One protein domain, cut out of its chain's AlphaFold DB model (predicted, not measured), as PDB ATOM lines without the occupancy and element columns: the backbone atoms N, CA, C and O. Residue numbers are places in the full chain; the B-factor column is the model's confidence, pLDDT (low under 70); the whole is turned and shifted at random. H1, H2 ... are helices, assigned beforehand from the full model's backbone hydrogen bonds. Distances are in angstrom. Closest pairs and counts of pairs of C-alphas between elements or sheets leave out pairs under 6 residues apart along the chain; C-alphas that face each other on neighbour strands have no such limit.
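Overview. This is residues 151 to 192 of the 338 residues of the protein "DUF2040 domain-containing protein" of Trebouxia sp. A1-2 (UniProt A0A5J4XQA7). An L of two helices: the long helix H1 makes one limb and most of the length, and the shorter H3 makes the other, with the one-turn helix H2 at the corner where the end of H1 comes near the beginning of H3. Most of H1, residues 151 to 171, sticks out free, and so do residues 187 to 192 at the other end. The printed part has 42 residues with three named helices, in the order H1, H2, H3, and no named strand; the class is all helix. It is extended, with a radius of gyration of the C-alphas of 14.3 A, and flat, spanning 41 by 26 by 7 A.

Arrangement. H1, residues 151 to 172, is close to but not clearly touching H3, residues 181 to 189; their closest C-alphas, those of Asn 172 and Asp 182, are 7.1 A apart. Their lines are only just about perpendicular, at 71 degrees. H2, residues 174 to 177, is close to but not clearly touching H1, with the closest C-alphas, those of Gln 170 and Lys 176, 7.6 A apart. H2 is also close to but not clearly touching H3, where the closest C-alphas, those of Val 174 and Phe 183, are 6.9 A apart. In H1 and H3 every O i to N i+4 pair is within hydrogen-bond range; H2 is too short for such a pair, and its one O i to N i+3 pair is within range.

Along the chain. H1 runs 31.2 A from C-alpha 151 at (179.694, 218.136, 243.093) to C-alpha 172 at (155.747, 204.289, 228.565). H2 measures 5.1 A from C-alpha 174 to C-alpha 177. H3 measures 12.0 A and ends with C-alpha 189 at (152.897, 212.148, 216.947).

Size, cuts and confidence. The two C-alphas farthest apart, those of Lys 151 and His 179, are 41.3 A apart. The printed part has no cut, and the links H1 to H2 and H2 to H3 are tight. The mean pLDDT of the printed part is 85.7; residues 190 to 192 are under 70.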
ATOM      1  N   LYS A 151     179.615 219.419 243.807       91.12
ATOM      2  CA  LYS A 151     179.694 218.136 243.093       91.12
ATOM      3  C   LYS A 151     178.591 217.160 243.531       91.12
ATOM      4  O   LYS A 151     177.892 216.607 242.692       91.12
ATOM      5  N   LEU A 152     178.374 217.012 244.842       89.81
ATOM      6  CA  LEU A 152     177.306 216.162 245.385       89.81
ATOM      7  C   LEU A 152     175.901 216.655 245.005       89.81
ATOM      8  O   LEU A 152     174.991 215.851 244.821       89.81
ATOM      9  N   GLU A 153     175.687 217.968 244.932       93.56
ATOM     10  CA  GLU A 153     174.414 218.542 244.483       93.56
ATOM     11  C   GLU A 153     174.176 218.307 242.989       93.56
ATOM     12  O   GLU A 153     173.063 217.959 242.600       93.56
ATOM     13  N   GLU A 154     175.208 218.460 242.161       91.44
ATOM     14  CA  GLU A 154     175.158 218.173 240.725       91.44
ATOM     15  C   GLU A 154     174.865 216.691 240.459       91.44
ATOM     16  O   GLU A 154     173.946 216.378 239.704       91.44
ATOM     17  N   GLU A 155     175.553 215.783 241.156       88.75
ATOM     18  CA  GLU A 155     175.292 214.339 241.098       88.75
ATOM     19  C   GLU A 155     173.849 214.009 241.504       88.75
ATOM     20  O   GLU A 155     173.154 213.268 240.811       88.75
ATOM     21  N   LYS A 156     173.349 214.597 242.600       91.94
ATOM     22  CA  LYS A 156     171.961 214.396 243.047       91.94
ATOM     23  C   LYS A 156     170.942 214.894 242.027       91.94
ATOM     24  O   LYS A 156     169.922 214.235 241.830       91.94
ATOM     25  N   ARG A 157     171.187 216.049 241.402       93.12
ATOM     26  CA  ARG A 157     170.313 216.595 240.352       93.12
ATOM     27  C   ARG A 157     170.281 215.671 239.144       93.12
ATOM     28  O   ARG A 157     169.196 215.349 238.673       93.12
ATOM     29  N   TRP A 158     171.446 215.199 238.708       87.94
ATOM     30  CA  TRP A 158     171.552 214.282 237.580       87.94
ATOM     31  C   TRP A 158     170.848 212.946 237.857       87.94
ATOM     32  O   TRP A 158     170.048 212.501 237.041       87.94
ATOM     33  N   LEU A 159     171.043 212.356 239.041       88.56
ATOM     34  CA  LEU A 159     170.347 211.127 239.447       88.56
ATOM     35  C   LEU A 159     168.828 211.314 239.545       88.56
ATOM     36  O   LEU A 159     168.067 210.404 239.221       88.56
ATOM     37  N   ALA A 160     168.362 212.476 240.009       92.38
ATOM     38  CA  ALA A 160     166.935 212.776 240.066       92.38
ATOM     39  C   ALA A 160     166.326 212.912 238.663       92.38
ATOM     40  O   ALA A 160     165.225 212.413 238.427       92.38
ATOM     41  N   GLU A 161     167.040 213.551 237.734       91.31
ATOM     42  CA  GLU A 161     166.634 213.673 236.333       91.31
ATOM     43  C   GLU A 161     166.629 212.314 235.624       91.31
ATOM     44  O   GLU A 161     165.643 211.968 234.974       91.31
ATOM     45  N   GLU A 162     167.675 211.504 235.810       87.94
ATOM     46  CA  GLU A 162     167.747 210.143 235.275       87.94
ATOM     47  C   GLU A 162     166.605 209.282 235.822       87.94
ATOM     48  O   GLU A 162     165.901 208.635 235.053       87.94
ATOM     49  N   LYS A 163     166.328 209.353 237.129       92.38
ATOM     50  CA  LYS A 163     165.216 208.626 237.751       92.38
ATOM     51  C   LYS A 163     163.852 209.098 237.251       92.38
ATOM     52  O   LYS A 163     162.939 208.288 237.098       92.38
ATOM     53  N   LEU A 164     163.681 210.399 237.008       93.44
ATOM     54  CA  LEU A 164     162.451 210.935 236.424       93.44
ATOM     55  C   LEU A 164     162.267 210.413 234.997       93.44
ATOM     56  O   LEU A 164     161.172 209.969 234.647       93.44
ATOM     57  N   ARG A 165     163.336 210.441 234.196       89.75
ATOM     58  CA  ARG A 165     163.347 209.921 232.831       89.75
ATOM     59  C   ARG A 165     163.051 208.426 232.813       89.75
ATOM     60  O   ARG A 165     162.163 208.002 232.082       89.75
ATOM     61  N   GLU A 166     163.715 207.647 233.657       90.12
ATOM     62  CA  GLU A 166     163.473 206.215 233.788       90.12
ATOM     63  C   GLU A 166     162.024 205.952 234.210       90.12
ATOM     64  O   GLU A 166     161.348 205.127 233.609       90.12
ATOM     65  N   ALA A 167     161.479 206.700 235.173       92.69
ATOM     66  CA  ALA A 167     160.079 206.561 235.566       92.69
ATOM     67  C   ALA A 167     159.109 206.879 234.414       92.69
ATOM     68  O   ALA A 167     158.061 206.242 234.306       92.69
ATOM     69  N   GLN A 168     159.428 207.844 233.546       88.38
ATOM     70  CA  GLN A 168     158.643 208.131 232.342       88.38
ATOM     71  C   GLN A 168     158.774 207.021 231.295       88.38
ATOM     72  O   GLN A 168     157.763 206.603 230.735       88.38
ATOM     73  N   GLU A 169     159.983 206.517 231.049       87.12
ATOM     74  CA  GLU A 169     160.238 205.410 230.123       87.12
ATOM     75  C   GLU A 169     159.554 204.128 230.606       87.12
ATOM     76  O   GLU A 169     158.825 203.508 229.842       87.12
ATOM     77  N   GLN A 170     159.656 203.789 231.892       88.81
ATOM     78  CA  GLN A 170     158.948 202.666 232.506       88.81
ATOM     79  C   GLN A 170     157.429 202.838 232.432       88.81
ATOM     80  O   GLN A 170     156.710 201.877 232.172       88.81
ATOM     81  N   LYS A 171     156.925 204.061 232.633       86.88
ATOM     82  CA  LYS A 171     155.511 204.383 232.417       86.88
ATOM     83  C   LYS A 171     155.116 204.338 230.955       86.88
ATOM     84  O   LYS A 171     153.927 204.309 230.712       86.88
ATOM     85  N   ASN A 172     156.032 204.384 229.997       82.69
ATOM     86  CA  ASN A 172     155.747 204.289 228.565       82.69
ATOM     87  C   ASN A 172     156.139 202.931 227.980       82.69
ATOM     88  O   ASN A 172     155.916 202.691 226.794       82.69
ATOM     89  N   ASP A 173     156.664 202.046 228.822       86.56
ATOM     90  CA  ASP A 173     157.088 200.715 228.456       86.56
ATOM     91  C   ASP A 173     155.879 199.888 228.026       86.56
ATOM     92  O   ASP A 173     154.886 199.695 228.734       86.56
ATOM     93  N   VAL A 174     155.991 199.415 226.801       83.56
ATOM     94  CA  VAL A 174     154.965 198.695 226.079       83.56
ATOM     95  C   VAL A 174     154.755 197.301 226.671       83.56
ATOM     96  O   VAL A 174     153.622 196.820 226.703       83.56
ATOM     97  N   VAL A 175     155.821 196.681 227.192       85.19
ATOM     98  CA  VAL A 175     155.759 195.359 227.834       85.19
ATOM     99  C   VAL A 175     154.955 195.440 229.128       85.19
ATOM    100  O   VAL A 175     154.092 194.601 229.374       85.19
ATOM    101  N   LYS A 176     155.168 196.495 229.924       86.94
ATOM    102  CA  LYS A 176     154.460 196.710 231.196       86.94
ATOM    103  C   LYS A 176     152.989 197.077 231.009       86.94
ATOM    104  O   LYS A 176     152.164 196.733 231.848       86.94
ATOM    105  N   LYS A 177     152.653 197.780 229.924       83.81
ATOM    106  CA  LYS A 177     151.272 198.196 229.626       83.81
ATOM    107  C   LYS A 177     150.420 197.124 228.956       83.81
ATOM    108  O   LYS A 177     149.200 197.251 228.953       83.81
ATOM    109  N   GLY A 178     151.029 196.120 228.324       84.38
ATOM    110  CA  GLY A 178     150.310 195.062 227.605       84.38
ATOM    111  C   GLY A 178     149.619 195.505 226.305       84.38
ATOM    112  O   GLY A 178     149.067 194.668 225.596       84.38
ATOM    113  N   HIS A 179     149.660 196.795 225.946       84.19
ATOM    114  CA  HIS A 179     149.075 197.320 224.713       84.19
ATOM    115  C   HIS A 179     150.019 198.288 223.980       84.19
ATOM    116  O   HIS A 179     150.629 199.187 224.561       84.19
ATOM    117  N   MET A 180     150.082 198.165 222.654       86.12
ATOM    118  CA  MET A 180     150.976 198.952 221.790       86.12
ATOM    119  C   MET A 180     150.429 200.355 221.454       86.12
ATOM    120  O   MET A 180     151.071 201.127 220.745       86.12
ATOM    121  N   GLY A 181     149.229 200.704 221.932       86.88
ATOM    122  CA  GLY A 181     148.535 201.942 221.554       86.88
ATOM    123  C   GLY A 181     149.322 203.221 221.866       86.88
ATOM    124  O   GLY A 181     149.271 204.176 221.097       86.88
ATOM    125  N   ASP A 182     150.098 203.242 222.950       84.56
ATOM    126  CA  ASP A 182     150.942 204.391 223.312       84.56
ATOM    127  C   ASP A 182     152.190 204.507 222.444       84.56
ATOM    128  O   ASP A 182     152.578 205.612 222.077       84.56
ATOM    129  N   PHE A 183     152.766 203.374 222.049       84.56
ATOM    130  CA  PHE A 183     153.867 203.324 221.097       84.56
ATOM    131  C   PHE A 183     153.436 203.846 219.726       84.56
ATOM    132  O   PHE A 183     154.100 204.714 219.164       84.56
ATOM    133  N   TYR A 184     152.276 203.407 219.227       86.31
ATOM    134  CA  TYR A 184     151.733 203.912 217.968       86.31
ATOM    135  C   TYR A 184     151.311 205.379 218.062       86.31
ATOM    136  O   TYR A 184     151.591 206.138 217.143       86.31
ATOM    137  N   ARG A 185     150.712 205.827 219.174       86.50
ATOM    138  CA  ARG A 185     150.433 207.257 219.397       86.50
ATOM    139  C   ARG A 185     151.711 208.087 219.427       86.50
ATOM    140  O   ARG A 185     151.711 209.178 218.867       86.50
ATOM    141  N   ASN A 186     152.774 207.587 220.052       84.12
ATOM    142  CA  ASN A 186     154.069 208.252 220.059       84.12
ATOM    143  C   ASN A 186     154.629 208.330 218.638       84.12
ATOM    144  O   ASN A 186     154.858 209.430 218.171       84.12
ATOM    145  N   ILE A 187     154.705 207.216 217.903       85.25
ATOM    146  CA  ILE A 187     155.178 207.192 216.507       85.25
ATOM    147  C   ILE A 187     154.359 208.108 215.598       85.25
ATOM    148  O   ILE A 187     154.933 208.824 214.789       85.25
ATOM    149  N   LEU A 188     153.031 208.111 215.722       85.75
ATOM    150  CA  LEU A 188     152.158 208.954 214.908       85.75
ATOM    151  C   LEU A 188     152.326 210.442 215.235       85.75
ATOM    152  O   LEU A 188     152.294 211.265 214.324       85.75
ATOM    153  N   LYS A 189     152.554 210.784 216.510       80.88
ATOM    154  CA  LYS A 189     152.897 212.148 216.947       80.88
ATOM    155  C   LYS A 189     154.317 212.547 216.544       80.88
ATOM    156  O   LYS A 189     154.552 213.704 216.231       80.88
ATOM    157  N   THR A 190     155.249 211.599 216.537       67.69
ATOM    158  CA  THR A 190     156.665 211.797 216.213       67.69
ATOM    159  C   THR A 190     157.000 211.369 214.785       67.69
ATOM    160  O   THR A 190     158.165 211.113 214.502       67.69
ATOM    161  N   ASN A 191     156.037 211.249 213.866       53.69
ATOM    162  CA  ASN A 191     156.300 210.779 212.494       53.69
ATOM    163  C   ASN A 191     157.234 211.721 211.696       53.69
ATOM    164  O   ASN A 191     157.711 211.348 210.627       53.69
ATOM    165  N   ASP A 192     157.604 212.872 212.264       53.75
ATOM    166  CA  ASP A 192     158.729 213.717 211.841       53.75
ATOM    167  C   ASP A 192     160.122 213.087 212.105       53.75
ATOM    168  O   ASP A 192     161.151 213.639 211.734       53.75
TER     169      ASP A 192